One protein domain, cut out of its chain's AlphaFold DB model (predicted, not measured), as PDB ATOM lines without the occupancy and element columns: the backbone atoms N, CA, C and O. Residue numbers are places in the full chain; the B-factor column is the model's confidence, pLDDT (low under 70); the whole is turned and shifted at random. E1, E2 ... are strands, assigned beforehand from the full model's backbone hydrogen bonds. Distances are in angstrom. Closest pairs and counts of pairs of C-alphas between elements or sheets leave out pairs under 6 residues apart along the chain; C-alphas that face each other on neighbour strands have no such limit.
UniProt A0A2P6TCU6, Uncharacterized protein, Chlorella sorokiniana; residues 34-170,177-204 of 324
ATOM      1  N   LEU A  34      30.618  10.874  40.615       62.44
ATOM      2  CA  LEU A  34      31.660  11.486  39.786       62.44
ATOM      3  C   LEU A  34      32.479  10.430  39.039       62.44
ATOM      4  O   LEU A  34      32.770  10.622  37.864       62.44
ATOM      5  N   LEU A  35      32.842   9.322  39.689       66.50
ATOM      6  CA  LEU A  35      33.599   8.231  39.068       66.50
ATOM      7  C   LEU A  35      32.770   7.455  38.034       66.50
ATOM      8  O   LEU A  35      33.318   7.057  37.014       66.50
ATOM      9  N   GLU A  36      31.458   7.310  38.228       64.56
ATOM     10  CA  GLU A  36      30.544   6.690  37.256       64.56
ATOM     11  C   GLU A  36      30.465   7.464  35.931       64.56
ATOM     12  O   GLU A  36      30.149   6.889  34.892       64.56
ATOM     13  N   ARG A  37      30.820   8.756  35.924       73.44
ATOM     14  CA  ARG A  37      30.891   9.583  34.704       73.44
ATOM     15  C   ARG A  37      32.201   9.422  33.932       73.44
ATOM     16  O   ARG A  37      32.280   9.881  32.790       73.44
ATOM     17  N   PHE A  38      33.207   8.786  34.540       80.00
ATOM     18  CA  PHE A  38      34.498   8.458  33.935       80.00
ATOM     19  C   PHE A  38      34.603   6.955  33.725       80.00
ATOM     20  O   PHE A  38      35.091   6.214  34.576       80.00
ATOM     21  N   THR A  39      34.147   6.496  32.568       83.00
ATOM     22  CA  THR A  39      34.111   5.065  32.261       83.00
ATOM     23  C   THR A  39      35.265   4.667  31.352       83.00
ATOM     24  O   THR A  39      35.688   5.423  30.474       83.00
ATOM     25  N   VAL A  40      35.793   3.465  31.588       85.88
ATOM     26  CA  VAL A  40      36.796   2.830  30.731       85.88
ATOM     27  C   VAL A  40      36.229   1.503  30.252       85.88
ATOM     28  O   VAL A  40      36.034   0.587  31.051       85.88
ATOM     29  N   GLU A  41      35.982   1.397  28.953       86.75
ATOM     30  CA  GLU A  41      35.586   0.154  28.306       86.75
ATOM     31  C   GLU A  41      36.803  -0.477  27.627       86.75
ATOM     32  O   GLU A  41      37.391   0.059  26.687       86.75
ATOM     33  N   ALA A  42      37.227  -1.622  28.162       83.81
ATOM     34  CA  ALA A  42      38.411  -2.343  27.711       83.81
ATOM     35  C   ALA A  42      38.051  -3.783  27.327       83.81
ATOM     36  O   ALA A  42      38.557  -4.745  27.909       83.81
ATOM     37  N   GLN A  43      37.182  -3.932  26.326       89.12
ATOM     38  CA  GLN A  43      36.892  -5.216  25.679       89.12
ATOM     39  C   GLN A  43      37.339  -5.207  24.208       89.12
ATOM     40  O   GLN A  43      36.515  -5.382  23.312       89.12
ATOM     41  N   PRO A  44      38.641  -5.001  23.931       92.06
ATOM     42  CA  PRO A  44      39.108  -4.814  22.572       92.06
ATOM     43  C   PRO A  44      38.998  -6.089  21.749       92.06
ATOM     44  O   PRO A  44      39.470  -7.159  22.152       92.06
ATOM     45  N   ASP A  45      38.551  -5.936  20.512       94.44
ATOM     46  CA  ASP A  45      38.755  -6.956  19.501       94.44
ATOM     47  C   ASP A  45      40.250  -7.104  19.217       94.44
ATOM     48  O   ASP A  45      40.964  -6.135  18.931       94.44
ATOM     49  N   CYS A  46      40.741  -8.336  19.291       95.44
ATOM     50  CA  CYS A  46      42.150  -8.639  19.082       95.44
ATOM     51  C   CYS A  46      42.358  -9.169  17.666       95.44
ATOM     52  O   CYS A  46      41.933 -10.279  17.349       95.44
ATOM     53  N   THR A  47      43.028  -8.400  16.808       96.06
ATOM     54  CA  THR A  47      43.324  -8.796  15.427       96.06
ATOM     55  C   THR A  47      44.803  -9.120  15.224       96.06
ATOM     56  O   THR A  47      45.658  -8.246  15.337       96.06
ATOM     57  N   LEU A  48      45.108 -10.336  14.778       97.12
ATOM     58  CA  LEU A  48      46.390 -10.685  14.172       97.12
ATOM     59  C   LEU A  48      46.327 -10.430  12.660       97.12
ATOM     60  O   LEU A  48      45.458 -10.956  11.973       97.12
ATOM     61  N   LYS A  49      47.250  -9.630  12.128       97.12
ATOM     62  CA  LYS A  49      47.339  -9.271  10.707       97.12
ATOM     63  C   LYS A  49      48.656  -9.769  10.140       97.12
ATOM     64  O   LYS A  49      49.700  -9.172  10.389       97.12
ATOM     65  N   LEU A  50      48.601 -10.806   9.323       96.75
ATOM     66  CA  LEU A  50      49.738 -11.275   8.542       96.75
ATOM     67  C   LEU A  50      49.769 -10.509   7.222       96.75
ATOM     68  O   LEU A  50      48.752 -10.430   6.534       96.75
ATOM     69  N   ARG A  51      50.910  -9.918   6.867       94.69
ATOM     70  CA  ARG A  51      51.080  -9.148   5.630       94.69
ATOM     71  C   ARG A  51      52.294  -9.632   4.851       94.69
ATOM     72  O   ARG A  51      53.346  -9.889   5.426       94.69
ATOM     73  N   SER A  52      52.154  -9.709   3.534       93.62
ATOM     74  CA  SER A  52      53.247  -9.985   2.607       93.62
ATOM     75  C   SER A  52      53.117  -9.084   1.389       93.62
ATOM     76  O   SER A  52      52.033  -8.943   0.824       93.62
ATOM     77  N   ALA A  53      54.232  -8.505   0.956       90.56
ATOM     78  CA  ALA A  53      54.301  -7.883  -0.357       90.56
ATOM     79  C   ALA A  53      54.223  -8.964  -1.449       90.56
ATOM     80  O   ALA A  53      54.773 -10.058  -1.290       90.56
ATOM     81  N   ALA A  54      53.515  -8.662  -2.534       88.88
ATOM     82  CA  ALA A  54      53.362  -9.507  -3.711       88.88
ATOM     83  C   ALA A  54      53.263  -8.608  -4.958       88.88
ATOM     84  O   ALA A  54      52.176  -8.300  -5.446       88.88
ATOM     85  N   GLY A  55      54.415  -8.137  -5.442       87.06
ATOM     86  CA  GLY A  55      54.490  -7.218  -6.580       87.06
ATOM     87  C   GLY A  55      53.726  -5.910  -6.313       87.06
ATOM     88  O   GLY A  55      54.008  -5.249  -5.313       87.06
ATOM     89  N   PRO A  56      52.744  -5.530  -7.156       87.94
ATOM     90  CA  PRO A  56      52.020  -4.268  -7.019       87.94
ATOM     91  C   PRO A  56      50.995  -4.268  -5.877       87.94
ATOM     92  O   PRO A  56      50.363  -3.238  -5.632       87.94
ATOM     93  N   VAL A  57      50.818  -5.380  -5.159       90.94
ATOM     94  CA  VAL A  57      49.843  -5.508  -4.072       90.94
ATOM     95  C   VAL A  57      50.481  -6.014  -2.779       90.94
ATOM     96  O   VAL A  57      51.514  -6.678  -2.767       90.94
ATOM     97  N   VAL A  58      49.833  -5.705  -1.663       92.25
ATOM     98  CA  VAL A  58      50.076  -6.307  -0.355       92.25
ATOM     99  C   VAL A  58      48.938  -7.272  -0.081       92.25
ATOM    100  O   VAL A  58      47.780  -6.866   0.042       92.25
ATOM    101  N   LEU A  59      49.286  -8.546   0.035       94.94
ATOM    102  CA  LEU A  59      48.385  -9.591   0.490       94.94
ATOM    103  C   LEU A  59      48.430  -9.659   2.010       94.94
ATOM    104  O   LEU A  59      49.457  -9.405   2.644       94.94
ATOM    105  N   GLY A  60      47.324 -10.046   2.616       94.69
ATOM    106  CA  GLY A  60      47.339 -10.400   4.011       94.69
ATOM    107  C   GLY A  60      46.152 -11.211   4.461       94.69
ATOM    108  O   GLY A  60      45.142 -11.308   3.773       94.69
ATOM    109  N   ALA A  61      46.318 -11.770   5.645       96.81
ATOM    110  CA  ALA A  61      45.322 -12.547   6.344       96.81
ATOM    111  C   ALA A  61      45.113 -11.909   7.715       96.81
ATOM    112  O   ALA A  61      46.072 -11.673   8.452       96.81
ATOM    113  N   ASP A  62      43.863 -11.604   8.026       96.31
ATOM    114  CA  ASP A  62      43.447 -10.979   9.270       96.31
ATOM    115  C   ASP A  62      42.652 -12.025  10.052       96.31
ATOM    116  O   ASP A  62      41.644 -12.523   9.561       96.31
ATOM    117  N   LEU A  63      43.106 -12.361  11.256       96.62
ATOM    118  CA  LEU A  63      42.382 -13.190  12.214       96.62
ATOM    119  C   LEU A  63      41.977 -12.294  13.379       96.62
ATOM    120  O   LEU A  63      42.844 -11.774  14.076       96.62
ATOM    121  N   THR A  64      40.681 -12.095  13.584       95.75
ATOM    122  CA  THR A  64      40.148 -11.271  14.672       95.75
ATOM    123  C   THR A  64      39.408 -12.145  15.665       95.75
ATOM    124  O   THR A  64      38.521 -12.903  15.289       95.75
ATOM    125  N   ARG A  65      39.756 -12.016  16.942       95.25
ATOM    126  CA  ARG A  65      38.974 -12.541  18.055       95.25
ATOM    127  C   ARG A  65      38.087 -11.425  18.584       95.25
ATOM    128  O   ARG A  65      38.605 -10.447  19.124       95.25
ATOM    129  N   VAL A  66      36.781 -11.597  18.420       92.31
ATOM    130  CA  VAL A  66      35.764 -10.686  18.945       92.31
ATOM    131  C   VAL A  66      35.536 -11.044  20.405       92.31
ATOM    132  O   VAL A  66      35.040 -12.132  20.708       92.31
ATOM    133  N   MET A  67      35.946 -10.170  21.323       88.88
ATOM    134  CA  MET A  67      35.949 -10.511  22.752       88.88
ATOM    135  C   MET A  67      34.535 -10.582  23.328       88.88
ATOM    136  O   MET A  67      34.229 -11.529  24.054       88.88
ATOM    137  N   ALA A  68      33.659  -9.656  22.928       87.38
ATOM    138  CA  ALA A  68      32.270  -9.606  23.377       87.38
ATOM    139  C   ALA A  68      31.479 -10.869  22.980       87.38
ATOM    140  O   ALA A  68      30.833 -11.499  23.813       87.38
ATOM    141  N   ALA A  69      31.586 -11.286  21.715       89.75
ATOM    142  CA  ALA A  69      30.889 -12.464  21.191       89.75
ATOM    143  C   ALA A  69      31.637 -13.787  21.439       89.75
ATOM    144  O   ALA A  69      31.086 -14.861  21.205       89.75
ATOM    145  N   LYS A  70      32.901 -13.733  21.887       90.62
ATOM    146  CA  LYS A  70      33.814 -14.886  22.007       90.62
ATOM    147  C   LYS A  70      33.954 -15.689  20.704       90.62
ATOM    148  O   LYS A  70      34.187 -16.897  20.738       90.62
ATOM    149  N   THR A  71      33.837 -15.023  19.559       92.75
ATOM    150  CA  THR A  71      33.942 -15.634  18.229       92.75
ATOM    151  C   THR A  71      35.230 -15.224  17.528       92.75
ATOM    152  O   THR A  71      35.848 -14.209  17.849       92.75
ATOM    153  N   ASN A  72      35.640 -16.029  16.549       93.81
ATOM    154  CA  ASN A  72      36.763 -15.712  15.679       93.81
ATOM    155  C   ASN A  72      36.248 -15.423  14.270       93.81
ATOM    156  O   ASN A  72      35.452 -16.186  13.724       93.81
ATOM    157  N   THR A  73      36.745 -14.351  13.670       94.00
ATOM    158  CA  THR A  73      36.503 -13.997  12.275       94.00
ATOM    159  C   THR A  73      37.828 -13.969  11.530       94.00
ATOM    160  O   THR A  73      38.864 -13.573  12.068       94.00
ATOM    161  N   ALA A  74      37.813 -14.435  10.288       95.00
ATOM    162  CA  ALA A  74      38.988 -14.451   9.432       95.00
ATOM    163  C   ALA A  74      38.663 -13.752   8.116       95.00
ATOM    164  O   ALA A  74      37.563 -13.913   7.586       95.00
ATOM    165  N   ALA A  75      39.625 -12.996   7.600       96.06
ATOM    166  CA  ALA A  75      39.493 -12.322   6.322       96.06
ATOM    167  C   ALA A  75      40.811 -12.319   5.548       96.06
ATOM    168  O   ALA A  75      41.876 -12.036   6.101       96.06
ATOM    169  N   LEU A  76      40.737 -12.566   4.245       96.75
ATOM    170  CA  LEU A  76      41.819 -12.243   3.327       96.75
ATOM    171  C   LEU A  76      41.694 -10.769   2.942       96.75
ATOM    172  O   LEU A  76      40.608 -10.275   2.655       96.75
ATOM    173  N   VAL A  77      42.805 -10.050   2.913       96.00
ATOM    174  CA  VAL A  77      42.831  -8.632   2.578       96.00
ATOM    175  C   VAL A  77      43.917  -8.375   1.552       96.00
ATOM    176  O   VAL A  77      45.092  -8.638   1.791       96.00
ATOM    177  N   ILE A  78      43.525  -7.783   0.436       94.94
ATOM    178  CA  ILE A  78      44.413  -7.336  -0.627       94.94
ATOM    179  C   ILE A  78      44.386  -5.810  -0.629       94.94
ATOM    180  O   ILE A  78      43.329  -5.185  -0.512       94.94
ATOM    181  N   LYS A  79      45.557  -5.191  -0.711       93.75
ATOM    182  CA  LYS A  79      45.715  -3.738  -0.821       93.75
ATOM    183  C   LYS A  79      46.669  -3.421  -1.960       93.75
ATOM    184  O   LYS A  79      47.595  -4.197  -2.174       93.75
ATOM    185  N   PRO A  80      46.513  -2.291  -2.655       91.56
ATOM    186  CA  PRO A  80      47.566  -1.821  -3.538       91.56
ATOM    187  C   PRO A  80      48.805  -1.452  -2.707       91.56
ATOM    188  O   PRO A  80      48.689  -0.954  -1.585       91.56
ATOM    189  N   SER A  81      49.990  -1.732  -3.244       85.38
ATOM    190  CA  SER A  81      51.276  -1.363  -2.632       85.38
ATOM    191  C   SER A  81      51.494   0.153  -2.650       85.38
ATOM    192  O   SER A  81      51.912   0.721  -1.644       85.38
ATOM    193  N   SER A  82      51.121   0.808  -3.755       80.75
ATOM    194  CA  SER A  82      51.073   2.263  -3.897       80.75
ATOM    195  C   SER A  82      49.625   2.749  -3.895       80.75
ATOM    196  O   SER A  82      48.820   2.377  -4.750       80.75
ATOM    197  N   GLY A  83      49.291   3.597  -2.921       68.38
ATOM    198  CA  GLY A  83      47.961   4.200  -2.809       68.38
ATOM    199  C   GLY A  83      47.706   5.338  -3.798       68.38
ATOM    200  O   GLY A  83      46.563   5.777  -3.920       68.38
ATOM    201  N   GLU A  84      48.739   5.827  -4.488       72.12
ATOM    202  CA  GLU A  84      48.616   6.982  -5.383       72.12
ATOM    203  C   GLU A  84      48.022   6.614  -6.739       72.12
ATOM    204  O   GLU A  84      47.178   7.345  -7.245       72.12
ATOM    205  N   VAL A  85      48.399   5.447  -7.270       75.06
ATOM    206  CA  VAL A  85      48.002   4.988  -8.612       75.06
ATOM    207  C   VAL A  85      46.660   4.244  -8.597       75.06
ATOM    208  O   VAL A  85      45.925   4.244  -9.581       75.06
ATOM    209  N   ALA A  86      46.305   3.602  -7.482       84.38
ATOM    210  CA  ALA A  86      45.097   2.789  -7.400       84.38
ATOM    211  C   ALA A  86      43.846   3.621  -7.055       84.38
ATOM    212  O   ALA A  86      43.801   4.337  -6.054       84.38
ATOM    213  N   TRP A  87      42.777   3.444  -7.840       87.94
ATOM    214  CA  TRP A  87      41.446   4.011  -7.562       87.94
ATOM    215  C   TRP A  87      40.726   3.323  -6.385       87.94
ATOM    216  O   TRP A  87      39.724   3.822  -5.865       87.94
ATOM    217  N   TRP A  88      41.254   2.187  -5.929       90.88
ATOM    218  CA  TRP A  88      40.731   1.384  -4.829       90.88
ATOM    219  C   TRP A  88      41.732   1.298  -3.673       90.88
ATOM    220  O   TRP A  88      42.929   1.507  -3.839       90.88
ATOM    221  N   ARG A  89      41.234   1.013  -2.468       90.38
ATOM    222  CA  ARG A  89      42.012   1.047  -1.219       90.38
ATOM    223  C   ARG A  89      42.219  -0.330  -0.605       90.38
ATOM    224  O   ARG A  89      43.254  -0.586   0.013       90.38
ATOM    225  N   ARG A  90      41.196  -1.180  -0.652       93.44
ATOM    226  CA  ARG A  90      41.209  -2.496  -0.010       93.44
ATOM    227  C   ARG A  90      40.160  -3.389  -0.653       93.44
ATOM    228  O   ARG A  90      39.013  -2.975  -0.759       93.44
ATOM    229  N   LEU A  91      40.554  -4.605  -0.996       94.81
ATOM    230  CA  LEU A  91      39.654  -5.716  -1.260       94.81
ATOM    231  C   LEU A  91      39.742  -6.653  -0.059       94.81
ATOM    232  O   LEU A  91      40.840  -7.015   0.365       94.81
ATOM    233  N   ARG A  92      38.605  -6.995   0.529       95.56
ATOM    234  CA  ARG A  92      38.493  -7.896   1.674       95.56
ATOM    235  C   ARG A  92      37.605  -9.070   1.288       95.56
ATOM    236  O   ARG A  92      36.603  -8.867   0.618       95.56
ATOM    237  N   ILE A  93      37.991 -10.267   1.695       96.00
ATOM    238  CA  ILE A  93      37.244 -11.505   1.496       96.00
ATOM    239  C   ILE A  93      37.028 -12.097   2.877       96.00
ATOM    240  O   ILE A  93      37.995 -12.503   3.520       96.00
ATOM    241  N   ASP A  94      35.790 -12.098   3.344       93.38
ATOM    242  CA  ASP A  94      35.443 -12.653   4.649       93.38
ATOM    243  C   ASP A  94      35.251 -14.171   4.590       93.38
ATOM    244  O   ASP A  94      35.108 -14.770   3.522       93.38
ATOM    245  N   ASN A  95      35.219 -14.804   5.761       90.62
ATOM    246  CA  ASN A  95      34.959 -16.237   5.920       90.62
ATOM    247  C   ASN A  95      33.626 -16.708   5.305       90.62
ATOM    248  O   ASN A  95      33.511 -17.871   4.933       90.62
ATOM    249  N   SER A  96      32.638 -15.819   5.172       90.00
ATOM    250  CA  SER A  96      31.360 -16.091   4.499       90.00
ATOM    251  C   SER A  96      31.457 -16.109   2.968       90.00
ATOM    252  O   SER A  96      30.466 -16.374   2.291       90.00
ATOM    253  N   GLY A  97      32.625 -15.780   2.407       88.94
ATOM    254  CA  GLY A  97      32.818 -15.591   0.972       88.94
ATOM    255  C   GLY A  97      32.401 -14.210   0.465       88.94
ATOM    256  O   GLY A  97      32.492 -13.952  -0.734       88.94
ATOM    257  N   THR A  98      31.970 -13.311   1.355       93.56
ATOM    258  CA  THR A  98      31.621 -11.936   0.983       93.56
ATOM    259  C   THR A  98      32.880 -11.153   0.619       93.56
ATOM    260  O   THR A  98      33.843 -11.082   1.384       93.56
ATOM    261  N   LEU A  99      32.860 -10.569  -0.571       96.00
ATOM    262  CA  LEU A  99      33.876  -9.697  -1.133       96.00
ATOM    263  C   LEU A  99      33.470  -8.248  -0.879       96.00
ATOM    264  O   LEU A  99      32.427  -7.805  -1.343       96.00
ATOM    265  N   THR A 100      34.318  -7.498  -0.189       96.06
ATOM    266  CA  THR A 100      34.143  -6.061   0.035       96.06
ATOM    267  C   THR A 100      35.271  -5.308  -0.655       96.06
ATOM    268  O   THR A 100      36.431  -5.388  -0.238       96.06
ATOM    269  N   LEU A 101      34.950  -4.555  -1.704       95.94
ATOM    270  CA  LEU A 101      35.876  -3.665  -2.394       95.94
ATOM    271  C   LEU A 101      35.602  -2.222  -1.982       95.94
ATOM    272  O   LEU A 101      34.552  -1.663  -2.280       95.94
ATOM    273  N   ARG A 102      36.583  -1.590  -1.346       93.56
ATOM    274  CA  ARG A 102      36.499  -0.183  -0.955       93.56
ATOM    275  C   ARG A 102      37.326   0.692  -1.877       93.56
ATOM    276  O   ARG A 102      38.521   0.431  -2.072       93.56
ATOM    277  N   SER A 103      36.713   1.751  -2.396       92.56
ATOM    278  CA  SER A 103      37.385   2.763  -3.201       92.56
ATOM    279  C   SER A 103      38.353   3.594  -2.355       92.56
ATOM    280  O   SER A 103      38.375   3.552  -1.119       92.56
ATOM    281  N   ARG A 104      39.192   4.389  -3.016       89.94
ATOM    282  CA  ARG A 104      39.858   5.501  -2.341       89.94
ATOM    283  C   ARG A 104      38.808   6.557  -1.962       89.94
ATOM    284  O   ARG A 104      37.836   6.751  -2.690       89.94
ATOM    285  N   LYS A 105      39.010   7.234  -0.825       88.12
ATOM    286  CA  LYS A 105      38.188   8.388  -0.436       88.12
ATOM    287  C   LYS A 105      38.484   9.538  -1.398       88.12
ATOM    288  O   LYS A 105      39.630   9.986  -1.463       88.12
ATOM    289  N   LEU A 106      37.473  10.002  -2.117       87.06
ATOM    290  CA  LEU A 106      37.558  11.168  -2.989       87.06
ATOM    291  C   LEU A 106      37.198  12.391  -2.154       87.06
ATOM    292  O   LEU A 106      36.151  12.410  -1.520       87.06
ATOM    293  N   SER A 107      38.090  13.372  -2.076       83.75
ATOM    294  CA  SER A 107      37.867  14.583  -1.280       83.75
ATOM    295  C   SER A 107      37.790  15.781  -2.213       83.75
ATOM    296  O   SER A 107      38.748  16.052  -2.935       83.75
ATOM    297  N   TRP A 108      36.664  16.489  -2.192       87.50
ATOM    298  CA  TRP A 108      36.426  17.700  -2.972       87.50
ATOM    299  C   TRP A 108      36.050  18.826  -2.023       87.50
ATOM    300  O   TRP A 108      34.942  18.850  -1.488       87.50
ATOM    301  N   TRP A 109      36.976  19.764  -1.816       84.69
ATOM    302  CA  TRP A 109      36.772  20.922  -0.947       84.69
ATOM    303  C   TRP A 109      36.337  20.522   0.479       84.69
ATOM    304  O   TRP A 109      37.177  20.090   1.269       84.69
ATOM    305  N   LEU A 110      35.043  20.623   0.807       85.88
ATOM    306  CA  LEU A 110      34.467  20.257   2.108       85.88
ATOM    307  C   LEU A 110      33.861  18.848   2.153       85.88
ATOM    308  O   LEU A 110      33.549  18.370   3.243       85.88
ATOM    309  N   LEU A 111      33.676  18.193   1.006       85.12
ATOM    310  CA  LEU A 111      33.002  16.903   0.881       85.12
ATOM    311  C   LEU A 111      34.003  15.764   0.699       85.12
ATOM    312  O   LEU A 111      35.025  15.895   0.034       85.12
ATOM    313  N   THR A 112      33.675  14.616   1.276       86.88
ATOM    314  CA  THR A 112      34.386  13.355   1.096       86.88
ATOM    315  C   THR A 112      33.400  12.294   0.628       86.88
ATOM    316  O   THR A 112      32.405  12.056   1.308       86.88
ATOM    317  N   LEU A 113      33.686  11.646  -0.500       87.81
ATOM    318  CA  LEU A 113      32.961  10.490  -1.014       87.81
ATOM    319  C   LEU A 113      33.771   9.210  -0.776       87.81
ATOM    320  O   LEU A 113      34.955   9.130  -1.105       87.81
ATOM    321  N   ASP A 114      33.119   8.202  -0.214       90.38
ATOM    322  CA  ASP A 114      33.650   6.857   0.014       90.38
ATOM    323  C   ASP A 114      32.686   5.859  -0.630       90.38
ATOM    324  O   ASP A 114      31.498   5.875  -0.312       90.38
ATOM    325  N   ILE A 115      33.170   5.031  -1.557       93.50
ATOM    326  CA  ILE A 115      32.358   4.039  -2.271       93.50
ATOM    327  C   ILE A 115      32.819   2.650  -1.837       93.50
ATOM    328  O   ILE A 115      34.015   2.355  -1.810       93.50
ATOM    329  N   THR A 116      31.875   1.781  -1.495       93.94
ATOM    330  CA  THR A 116      32.141   0.396  -1.107       93.94
ATOM    331  C   THR A 116      31.194  -0.537  -1.851       93.94
ATOM    332  O   THR A 116      29.982  -0.476  -1.665       93.94
ATOM    333  N   GLY A 117      31.758  -1.395  -2.696       94.88
ATOM    334  CA  GLY A 117      31.037  -2.477  -3.353       94.88
ATOM    335  C   GLY A 117      31.131  -3.758  -2.534       94.88
ATOM    336  O   GLY A 117      32.215  -4.128  -2.080       94.88
ATOM    337  N   HIS A 118      30.007  -4.441  -2.388       94.62
ATOM    338  CA  HIS A 118      29.875  -5.745  -1.761       94.62
ATOM    339  C   HIS A 118      29.418  -6.744  -2.816       94.62
ATOM    340  O   HIS A 118      28.519  -6.469  -3.608       94.62
ATOM    341  N   ALA A 119      30.025  -7.915  -2.840       94.75
ATOM    342  CA  ALA A 119      29.605  -8.999  -3.708       94.75
ATOM    343  C   ALA A 119      29.753 -10.314  -2.962       94.75
ATOM    344  O   ALA A 119      30.759 -10.536  -2.300       94.75
ATOM    345  N   ASN A 120      28.793 -11.217  -3.091       93.38
ATOM    346  CA  ASN A 120      28.966 -12.582  -2.623       93.38
ATOM    347  C   ASN A 120      28.714 -13.528  -3.806       93.38
ATOM    348  O   ASN A 120      27.572 -13.675  -4.247       93.38
ATOM    349  N   PRO A 121      29.772 -14.153  -4.356       89.56
ATOM    350  CA  PRO A 121      29.649 -15.002  -5.535       89.56
ATOM    351  C   PRO A 121      28.828 -16.267  -5.257       89.56
ATOM    352  O   PRO A 121      28.205 -16.795  -6.175       89.56
ATOM    353  N   PHE A 122      28.783 -16.731  -4.005       92.00
ATOM    354  CA  PHE A 122      28.032 -17.925  -3.619       92.00
ATOM    355  C   PHE A 122      26.529 -17.656  -3.551       92.00
ATOM    356  O   PHE A 122      25.740 -18.466  -4.030       92.00
ATOM    357  N   SER A 123      26.125 -16.497  -3.020       91.12
ATOM    358  CA  SER A 123      24.719 -16.067  -3.004       91.12
ATOM    359  C   SER A 123      24.300 -15.284  -4.251       91.12
ATOM    360  O   SER A 123      23.135 -14.910  -4.363       91.12
ATOM    361  N   LYS A 124      25.230 -15.022  -5.181       91.44
ATOM    362  CA  LYS A 124      25.029 -14.198  -6.389       91.44
ATOM    363  C   LYS A 124      24.454 -12.808  -6.086       91.44
ATOM    364  O   LYS A 124      23.730 -12.247  -6.904       91.44
ATOM    365  N   SER A 125      24.759 -12.254  -4.914       89.88
ATOM    366  CA  SER A 125      24.308 -10.921  -4.520       89.88
ATOM    367  C   SER A 125      25.389  -9.881  -4.788       89.88
ATOM    368  O   SER A 125      26.584 -10.144  -4.634       89.88
ATOM    369  N   PHE A 126      24.951  -8.691  -5.187       92.88
ATOM    370  CA  PHE A 126      25.791  -7.519  -5.381       92.88
ATOM    371  C   PHE A 126      25.103  -6.317  -4.742       92.88
ATOM    372  O   PHE A 126      23.906  -6.117  -4.944       92.88
ATOM    373  N   ASP A 127      25.858  -5.537  -3.981       92.69
ATOM    374  CA  ASP A 127      25.394  -4.317  -3.335       92.69
ATOM    375  C   ASP A 127      26.465  -3.229  -3.466       92.69
ATOM    376  O   ASP A 127      27.666  -3.497  -3.463       92.69
ATOM    377  N   LEU A 128      26.036  -1.981  -3.611       94.19
ATOM    378  CA  LEU A 128      26.914  -0.830  -3.747       94.19
ATOM    379  C   LEU A 128      26.478   0.237  -2.751       94.19
ATOM    380  O   LEU A 128      25.442   0.878  -2.901       94.19
ATOM    381  N   SER A 129      27.331   0.476  -1.765       92.81
ATOM    382  CA  SER A 129      27.131   1.492  -0.740       92.81
ATOM    383  C   SER A 129      28.037   2.694  -0.993       92.81
ATOM    384  O   SER A 129      29.196   2.553  -1.391       92.81
ATOM    385  N   TYR A 130      27.525   3.898  -0.764       92.81
ATOM    386  CA  TYR A 130      28.307   5.126  -0.849       92.81
ATOM    387  C   TYR A 130      28.033   6.012   0.364       92.81
ATOM    388  O   TYR A 130      26.931   6.036   0.908       92.81
ATOM    389  N   ARG A 131      29.052   6.751   0.800       86.44
ATOM    390  CA  ARG A 131      28.957   7.704   1.903       86.44
ATOM    391  C   ARG A 131      29.516   9.045   1.473       86.44
ATOM    392  O   ARG A 131      30.690   9.137   1.121       86.44
ATOM    393  N   VAL A 132      28.687  10.077   1.581       87.25
ATOM    394  CA  VAL A 132      29.095  11.478   1.464       87.25
ATOM    395  C   VAL A 132      29.194  12.057   2.873       87.25
ATOM    396  O   VAL A 132      28.252  11.958   3.655       87.25
ATOM    397  N   ALA A 133      30.349  12.610   3.226       81.69
ATOM    398  CA  ALA A 133      30.590  13.236   4.523       81.69
ATOM    399  C   ALA A 133      31.198  14.627   4.342       81.69
ATOM    400  O   ALA A 133      32.007  14.834   3.440       81.69
ATOM    401  N   THR A 134      30.847  15.569   5.213       79.50
ATOM    402  CA  THR A 134      31.507  16.875   5.292       79.50
ATOM    403  C   THR A 134      32.699  16.800   6.252       79.50
ATOM    404  O   THR A 134      32.649  16.099   7.259       79.50
ATOM    405  N   LYS A 135      33.786  17.529   5.974       65.44
ATOM    406  CA  LYS A 135      34.989  17.607   6.836       65.44
ATOM    407  C   LYS A 135      34.769  18.421   8.135       65.44
ATOM    408  O   LYS A 135      35.725  18.797   8.804       65.44
ATOM    409  N   TRP A 136      33.523  18.735   8.484       56.56
ATOM    410  CA  TRP A 136      33.170  19.553   9.646       56.56
ATOM    411  C   TRP A 136      33.092  18.668  10.894       56.56
ATOM    412  O   TRP A 136      32.014  18.368  11.390       56.56
ATOM    413  N   ASP A 137      34.247  18.207  11.368       51.44
ATOM    414  CA  ASP A 137      34.372  17.292  12.516       51.44
ATOM    415  C   ASP A 137      34.738  18.041  13.819       51.44
ATOM    416  O   ASP A 137      35.443  17.520  14.675       51.44
ATOM    417  N   VAL A 138      34.307  19.301  13.970       49.59
ATOM    418  CA  VAL A 138      34.767  20.183  15.068       49.59
ATOM    419  C   VAL A 138      33.870  20.128  16.319       49.59
ATOM    420  O   VAL A 138      34.269  20.608  17.370       49.59
ATOM    421  N   THR A 139      32.684  19.513  16.269       49.44
ATOM    422  CA  THR A 139      31.687  19.636  17.359       49.44
ATOM    423  C   THR A 139      31.256  18.343  18.041       49.44
ATOM    424  O   THR A 139      30.454  18.395  18.969       49.44
ATOM    425  N   LYS A 140      31.785  17.178  17.659       60.78
ATOM    426  CA  LYS A 140      31.578  15.967  18.460       60.78
ATOM    427  C   LYS A 140      32.759  15.845  19.397       60.78
ATOM    428  O   LYS A 140      33.871  15.666  18.918       60.78
ATOM    429  N   GLY A 141      32.521  15.987  20.700       71.06
ATOM    430  CA  GLY A 141      33.497  15.712  21.752       71.06
ATOM    431  C   GLY A 141      33.910  14.243  21.719       71.06
ATOM    432  O   GLY A 141      33.515  13.441  22.546       71.06
ATOM    433  N   GLU A 142      34.641  13.853  20.687       80.00
ATOM    434  CA  GLU A 142      35.091  12.504  20.424       80.00
ATOM    435  C   GLU A 142      36.494  12.608  19.836       80.00
ATOM    436  O   GLU A 142      36.713  13.077  18.719       80.00
ATOM    437  N   TYR A 143      37.473  12.182  20.616       83.06
ATOM    438  CA  TYR A 143      38.861  12.140  20.220       83.06
ATOM    439  C   TYR A 143      39.252  10.702  19.908       83.06
ATOM    440  O   TYR A 143      39.400   9.870  20.798       83.06
ATOM    441  N   ARG A 144      39.435  10.403  18.624       85.81
ATOM    442  CA  ARG A 144      39.885   9.089  18.153       85.81
ATOM    443  C   ARG A 144      41.377   9.109  17.894       85.81
ATOM    444  O   ARG A 144      41.880  10.003  17.214       85.81
ATOM    445  N   ASN A 145      42.085   8.090  18.359       87.44
ATOM    446  CA  ASN A 145      43.518   7.978  18.144       87.44
ATOM    447  C   ASN A 145      43.939   6.526  17.871       87.44
ATOM    448  O   ASN A 145      43.252   5.550  18.180       87.44
ATOM    449  N   LYS A 146      45.098   6.391  17.230       91.12
ATOM    450  CA  LYS A 146      45.748   5.124  16.930       91.12
ATOM    451  C   LYS A 146      47.211   5.214  17.340       91.12
ATOM    452  O   LYS A 146      48.023   5.793  16.617       91.12
ATOM    453  N   LYS A 147      47.567   4.551  18.437       91.81
ATOM    454  CA  LYS A 147      48.963   4.418  18.863       91.81
ATOM    455  C   LYS A 147      49.610   3.234  18.150       91.81
ATOM    456  O   LYS A 147      49.018   2.160  18.058       91.81
ATOM    457  N   ARG A 148      50.821   3.433  17.631       92.75
ATOM    458  CA  ARG A 148      51.632   2.400  16.972       92.75
ATOM    459  C   ARG A 148      52.899   2.183  17.784       92.75
ATOM    460  O   ARG A 148      53.510   3.154  18.217       92.75
ATOM    461  N   MET A 149      53.276   0.930  17.983       92.12
ATOM    462  CA  MET A 149      54.486   0.540  18.691       92.12
ATOM    463  C   MET A 149      55.198  -0.531  17.875       92.12
ATOM    464  O   MET A 149      54.636  -1.592  17.602       92.12
ATOM    465  N   GLN A 150      56.429  -0.246  17.466       92.06
ATOM    466  CA  GLN A 150      57.265  -1.237  16.803       92.06
ATOM    467  C   GLN A 150      57.782  -2.217  17.865       92.06
ATOM    468  O   GLN A 150      58.402  -1.789  18.834       92.06
ATOM    469  N   LEU A 151      57.483  -3.509  17.706       92.88
ATOM    470  CA  LEU A 151      57.947  -4.560  18.621       92.88
ATOM    471  C   LEU A 151      59.255  -5.195  18.131       92.88
ATOM    472  O   LEU A 151      60.122  -5.531  18.927       92.88
ATOM    473  N   SER A 152      59.384  -5.358  16.816       93.00
ATOM    474  CA  SER A 152      60.587  -5.821  16.111       93.00
ATOM    475  C   SER A 152      60.546  -5.292  14.681       93.00
ATOM    476  O   SER A 152      59.504  -4.800  14.268       93.00
ATOM    477  N   ASP A 153      61.597  -5.436  13.875       90.38
ATOM    478  CA  ASP A 153      61.620  -4.933  12.483       90.38
ATOM    479  C   ASP A 153      60.441  -5.431  11.624       90.38
ATOM    480  O   ASP A 153      59.940  -4.729  10.742       90.38
ATOM    481  N   ASN A 154      59.929  -6.619  11.952       92.56
ATOM    482  CA  ASN A 154      58.858  -7.295  11.225       92.56
ATOM    483  C   ASN A 154      57.520  -7.313  11.973       92.56
ATOM    484  O   ASN A 154      56.551  -7.873  11.456       92.56
ATOM    485  N   MET A 155      57.436  -6.727  13.172       93.38
ATOM    486  CA  MET A 155      56.229  -6.757  14.001       93.38
ATOM    487  C   MET A 155      55.871  -5.382  14.562       93.38
ATOM    488  O   MET A 155      56.688  -4.691  15.167       93.38
ATOM    489  N   GLU A 156      54.605  -5.009  14.412       95.31
ATOM    490  CA  GLU A 156      54.062  -3.734  14.875       95.31
ATOM    491  C   GLU A 156      52.764  -3.978  15.649       95.31
ATOM    492  O   GLU A 156      51.800  -4.520  15.105       95.31
ATOM    493  N   ALA A 157      52.722  -3.548  16.906       94.69
ATOM    494  CA  ALA A 157      51.503  -3.501  17.701       94.69
ATOM    495  C   ALA A 157      50.785  -2.163  17.498       94.69
ATOM    496  O   ALA A 157      51.405  -1.103  17.376       94.69
ATOM    497  N   ARG A 158      49.456  -2.200  17.446       95.00
ATOM    498  CA  ARG A 158      48.616  -1.022  17.228       95.00
ATOM    499  C   ARG A 158      47.430  -1.054  18.172       95.00
ATOM    500  O   ARG A 158      46.661  -2.007  18.152       95.00
ATOM    501  N   ALA A 159      47.255   0.012  18.936       93.81
ATOM    502  CA  ALA A 159      46.096   0.196  19.795       93.81
ATOM    503  C   ALA A 159      45.222   1.313  19.230       93.81
ATOM    504  O   ALA A 159      45.705   2.422  18.976       93.81
ATOM    505  N   HIS A 160      43.951   1.002  19.010       93.56
ATOM    506  CA  HIS A 160      42.924   1.975  18.676       93.56
ATOM    507  C   HIS A 160      42.171   2.331  19.944       93.56
ATOM    508  O   HIS A 160      41.789   1.432  20.689       93.56
ATOM    509  N   TRP A 161      41.971   3.621  20.171       91.38
ATOM    510  CA  TRP A 161      41.220   4.105  21.315       91.38
ATOM    511  C   TRP A 161      40.469   5.382  20.963       91.38
ATOM    512  O   TRP A 161      40.877   6.147  20.082       91.38
ATOM    513  N   THR A 162      39.366   5.591  21.660       89.88
ATOM    514  CA  THR A 162      38.463   6.717  21.475       89.88
ATOM    515  C   THR A 162      38.140   7.296  22.840       89.88
ATOM    516  O   THR A 162      37.830   6.555  23.763       89.88
ATOM    517  N   ILE A 163      38.212   8.616  22.978       88.75
ATOM    518  CA  ILE A 163      37.717   9.330  24.153       88.75
ATOM    519  C   ILE A 163      36.512  10.146  23.725       88.75
ATOM    520  O   ILE A 163      36.665  11.148  23.030       88.75
ATOM    521  N   SER A 164      35.328   9.739  24.156       88.44
ATOM    522  CA  SER A 164      34.112  10.536  24.025       88.44
ATOM    523  C   SER A 164      33.963  11.396  25.273       88.44
ATOM    524  O   SER A 164      33.979  10.863  26.375       88.44
ATOM    525  N   TYR A 165      33.839  12.709  25.134       83.69
ATOM    526  CA  TYR A 165      33.704  13.647  26.237       83.69
ATOM    527  C   TYR A 165      32.608  14.681  25.971       83.69
ATOM    528  O   TYR A 165      32.411  15.129  24.843       83.69
ATOM    529  N   SER A 166      31.928  15.093  27.035       80.75
ATOM    530  CA  SER A 166      31.098  16.296  27.055       80.75
ATOM    531  C   SER A 166      31.725  17.286  28.021       80.75
ATOM    532  O   SER A 166      32.040  16.925  29.158       80.75
ATOM    533  N   LEU A 167      31.951  18.513  27.553       73.62
ATOM    534  CA  LEU A 167      32.456  19.579  28.409       73.62
ATOM    535  C   LEU A 167      31.360  19.998  29.395       73.62
ATOM    536  O   LEU A 167      30.188  20.013  29.017       73.62
ATOM    537  N   PRO A 168      31.722  20.358  30.636       70.69
ATOM    538  CA  PRO A 168      30.759  20.911  31.571       70.69
ATOM    539  C   PRO A 168      30.128  22.175  30.978       70.69
ATOM    540  O   PRO A 168      30.831  23.047  30.462       70.69
ATOM    541  N   ALA A 169      28.806  22.267  31.065       71.88
ATOM    542  CA  ALA A 169      28.026  23.384  30.560       71.88
ATOM    543  C   ALA A 169      27.193  23.958  31.702       71.88
ATOM    544  O   ALA A 169      26.538  23.227  32.440       71.88
ATOM    545  N   ILE A 170      27.230  25.276  31.864       71.31
ATOM    546  CA  ILE A 170      26.364  25.975  32.809       71.31
ATOM    547  C   ILE A 170      25.414  26.812  31.970       71.31
ATOM    548  O   ILE A 170      25.823  27.795  31.354       71.31
ATOM    549  N   ALA A 177       8.763  37.176  35.204       51.62
ATOM    550  CA  ALA A 177       7.314  37.032  35.120       51.62
ATOM    551  C   ALA A 177       6.694  37.667  36.372       51.62
ATOM    552  O   ALA A 177       6.987  37.249  37.485       51.62
ATOM    553  N   ALA A 178       5.889  38.719  36.172       53.53
ATOM    554  CA  ALA A 178       5.054  39.397  37.172       53.53
ATOM    555  C   ALA A 178       5.668  39.532  38.590       53.53
ATOM    556  O   ALA A 178       5.427  38.723  39.478       53.53
ATOM    557  N   ARG A 179       6.418  40.623  38.818       55.81
ATOM    558  CA  ARG A 179       6.968  41.076  40.121       55.81
ATOM    559  C   ARG A 179       7.953  40.137  40.840       55.81
ATOM    560  O   ARG A 179       8.520  40.563  41.843       55.81
ATOM    561  N   HIS A 180       8.251  38.955  40.302       54.03
ATOM    562  CA  HIS A 180       9.302  38.073  40.809       54.03
ATOM    563  C   HIS A 180      10.357  37.779  39.731       54.03
ATOM    564  O   HIS A 180      10.047  37.583  38.555       54.03
ATOM    565  N   ILE A 181      11.629  37.788  40.137       61.34
ATOM    566  CA  ILE A 181      12.756  37.354  39.306       61.34
ATOM    567  C   ILE A 181      12.870  35.844  39.503       61.34
ATOM    568  O   ILE A 181      13.218  35.413  40.601       61.34
ATOM    569  N   ASN A 182      12.574  35.052  38.469       54.94
ATOM    570  CA  ASN A 182      12.870  33.623  38.493       54.94
ATOM    571  C   ASN A 182      14.240  33.397  37.842       54.94
ATOM    572  O   ASN A 182      14.501  33.875  36.732       54.94
ATOM    573  N   ARG A 183      15.131  32.714  38.562       64.06
ATOM    574  CA  ARG A 183      16.485  32.397  38.112       64.06
ATOM    575  C   ARG A 183      16.659  30.892  38.169       64.06
ATOM    576  O   ARG A 183      16.714  30.320  39.254       64.06
ATOM    577  N   GLU A 184      16.814  30.286  37.005       64.25
ATOM    578  CA  GLU A 184      17.110  28.866  36.875       64.25
ATOM    579  C   GLU A 184      18.544  28.730  36.372       64.25
ATOM    580  O   GLU A 184      18.941  29.380  35.407       64.25
ATOM    581  N   VAL A 185      19.352  27.934  37.074       66.31
ATOM    582  CA  VAL A 185      20.724  27.611  36.676       66.31
ATOM    583  C   VAL A 185      20.836  26.097  36.624       66.31
ATOM    584  O   VAL A 185      20.727  25.427  37.649       66.31
ATOM    585  N   HIS A 186      21.067  25.572  35.429       63.03
ATOM    586  CA  HIS A 186      21.385  24.179  35.180       63.03
ATOM    587  C   HIS A 186      22.890  24.048  34.961       63.03
ATOM    588  O   HIS A 186      23.461  24.666  34.069       63.03
ATOM    589  N   ALA A 187      23.543  23.248  35.800       63.03
ATOM    590  CA  ALA A 187      24.949  22.909  35.646       63.03
ATOM    591  C   ALA A 187      25.066  21.436  35.243       63.03
ATOM    592  O   ALA A 187      24.740  20.547  36.032       63.03
ATOM    593  N   ASP A 188      25.544  21.186  34.028       68.25
ATOM    594  CA  ASP A 188      26.051  19.888  33.611       68.25
ATOM    595  C   ASP A 188      27.550  19.815  33.919       68.25
ATOM    596  O   ASP A 188      28.338  20.680  33.535       68.25
ATOM    597  N   VAL A 189      27.947  18.772  34.641       67.19
ATOM    598  CA  VAL A 189      29.338  18.520  35.050       67.19
ATOM    599  C   VAL A 189      30.128  17.826  33.925       67.19
ATOM    600  O   VAL A 189      31.348  17.705  34.014       67.19
ATOM    601  N   GLY A 190      29.456  17.411  32.844       74.00
ATOM    602  CA  GLY A 190      30.070  16.710  31.720       74.00
ATOM    603  C   GLY A 190      30.336  15.229  32.014       74.00
ATOM    604  O   GLY A 190      30.009  14.710  33.089       74.00
ATOM    605  N   TYR A 191      30.922  14.536  31.037       82.50
ATOM    606  CA  TYR A 191      31.334  13.129  31.147       82.50
ATOM    607  C   TYR A 191      32.561  12.851  30.276       82.50
ATOM    608  O   TYR A 191      32.830  13.596  29.330       82.50
ATOM    609  N   ALA A 192      33.281  11.764  30.560       83.31
ATOM    610  CA  ALA A 192      34.290  11.235  29.648       83.31
ATOM    611  C   ALA A 192      34.294   9.701  29.649       83.31
ATOM    612  O   ALA A 192      34.284   9.053  30.690       83.31
ATOM    613  N   HIS A 193      34.337   9.116  28.462       87.25
ATOM    614  CA  HIS A 193      34.323   7.680  28.234       87.25
ATOM    615  C   HIS A 193      35.511   7.308  27.353       87.25
ATOM    616  O   HIS A 193      35.606   7.764  26.211       87.25
ATOM    617  N   LEU A 194      36.425   6.509  27.897       89.25
ATOM    618  CA  LEU A 194      37.537   5.926  27.157       89.25
ATOM    619  C   LEU A 194      37.135   4.532  26.680       89.25
ATOM    620  O   LEU A 194      36.972   3.623  27.489       89.25
ATOM    621  N   ASP A 195      37.063   4.361  25.370       91.31
ATOM    622  CA  ASP A 195      36.845   3.078  24.713       91.31
ATOM    623  C   ASP A 195      38.147   2.609  24.050       91.31
ATOM    624  O   ASP A 195      38.819   3.364  23.334       91.31
ATOM    625  N   ILE A 196      38.509   1.348  24.281       91.69
ATOM    626  CA  ILE A 196      39.586   0.653  23.576       91.69
ATOM    627  C   ILE A 196      38.942  -0.451  22.728       91.69
ATOM    628  O   ILE A 196      38.927  -1.613  23.140       91.69
ATOM    629  N   PRO A 197      38.457  -0.131  21.514       90.81
ATOM    630  CA  PRO A 197      37.675  -1.081  20.730       90.81
ATOM    631  C   PRO A 197      38.543  -2.137  20.045       90.81
ATOM    632  O   PRO A 197      38.049  -3.195  19.659       90.81
ATOM    633  N   ARG A 198      39.839  -1.864  19.816       92.62
ATOM    634  CA  ARG A 198      40.669  -2.750  18.990       92.62
ATOM    635  C   ARG A 198      42.155  -2.718  19.316       92.62
ATOM    636  O   ARG A 198      42.790  -1.661  19.337       92.62
ATOM    637  N   LEU A 199      42.731  -3.911  19.401       95.00
ATOM    638  CA  LEU A 199      44.168  -4.156  19.429       95.00
ATOM    639  C   LEU A 199      44.571  -4.941  18.177       95.00
ATOM    640  O   LEU A 199      43.960  -5.951  17.837       95.00
ATOM    641  N   GLU A 200      45.601  -4.489  17.468       96.25
ATOM    642  CA  GLU A 200      46.120  -5.165  16.280       96.25
ATOM    643  C   GLU A 200      47.591  -5.537  16.472       96.25
ATOM    644  O   GLU A 200      48.409  -4.685  16.811       96.25
ATOM    645  N   LEU A 201      47.945  -6.780  16.158       96.81
ATOM    646  CA  LEU A 201      49.325  -7.203  15.958       96.81
ATOM    647  C   LEU A 201      49.552  -7.407  14.462       96.81
ATOM    648  O   LEU A 201      48.912  -8.254  13.845       96.81
ATOM    649  N   VAL A 202      50.440  -6.625  13.859       95.56
ATOM    650  CA  VAL A 202      50.787  -6.729  12.441       95.56
ATOM    651  C   VAL A 202      52.139  -7.404  12.307       95.56
ATOM    652  O   VAL A 202      53.126  -6.900  12.831       95.56
ATOM    653  N   VAL A 203      52.188  -8.506  11.568       96.31
ATOM    654  CA  VAL A 203      53.407  -9.275  11.314       96.31
ATOM    655  C   VAL A 203      53.691  -9.289   9.818       96.31
ATOM    656  O   VAL A 203      52.790  -9.520   9.007       96.31
ATOM    657  N   TRP A 204      54.954  -9.067   9.465       94.94
ATOM    658  CA  TRP A 204      55.490  -9.118   8.109       94.94
ATOM    659  C   TRP A 204      56.506 -10.260   8.004       94.94
ATOM    660  O   TRP A 204      57.705 -10.023   8.142       94.94
TER     661      TRP A 204
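AT A GLANCE: This is residues 34 to 170 and 177 to 204 of the 324 residues of an uncharacterized protein of Chlorella sorokiniana (UniProt A0A2P6TCU6). One large, twisted sheet of twelve strands curves round into a wide, open half-barrel with an empty middle; its edge strands E9 and E10 stay apart, and residues 135 to 141 bridge the gap. From one end a thin arm reaches out along the longest axis, and its residues 177 to 184 stick out. The printed part has 165 residues with no named helix and thirteen named strands, E1 to E13 in chain order; the sheet is branched and mixed, and the class is all strand. The whole is loose, with a radius of gyration of the C-alphas of 22.0 A and spans of 81 by 37 by 34 A, the length coming from the arm.

IN THESE COORDINATES: E1, residues 38 to 41, begins at C-alpha 38 (34.498, 8.458, 33.935). E2 is residues 45 to 54, E3 57 to 66, E4 71 to 80, E5 88 to 94, E6 99 to 103 and E7 106 to 108. E8, residues 111 to 120, is 30.0 A long and E9, residues 125 to 134, 30.3 A. E10, residues 142 to 152, measures 31.7 A, and E11, residues 155 to 166, 36.5 A. E12, residues 180 to 188, measures 25.7 A. E13, residues 191 to 203, measures 37.2 A and ends at C-alpha 203 (53.407, -9.275, 11.314).

HOW THE PARTS SIT: E13 has E1 and E2 on one side, both parallel to it, with N 41 and O 194 at 2.8 A and N 47 and O 199 at 2.8 A. E11 is on the other side, antiparallel, with N 158 and O 200 at 2.8 A. E10 and E11 form a hairpin, with N 149 and O 157 at 2.8 A. E2 to E6 form a meander, each strand the antiparallel neighbour of the one before; N 48 and O 63 are 2.8 A apart, N 60 and O 77 2.8 A, N 76 and O 93 2.8 A, and N 92 and O 100 2.8 A. E7, E8 and E9 form a second meander, with N 108 and O 111 at 2.8 A and N 116 and O 129 at 2.8 A. E8 also pairs antiparallel with E6, with N 101 and O 117 at 2.8 A. E6 runs on into E7 at 28 degrees. E12 pairs with no named strand, but its residues 187 to 188 pair antiparallel with residues 169 to 170; it runs on into E13 at 19 degrees.

THE WHOLE: The C-alphas of Gly 55 and Arg 179, the two farthest apart, are 82.3 A apart. Residues 171 to 176 are not printed, and C-alphas 170 and 177 are 22.1 A apart across the cut. Without residues 177 to 184 the body spans 62 by 39 by 35 A. Of the links that are printed whole, none is long. The mean pLDDT of the printed part is 85.7; residues 34 to 36, 83, 135 to 140 and 177 to 189 are under 70.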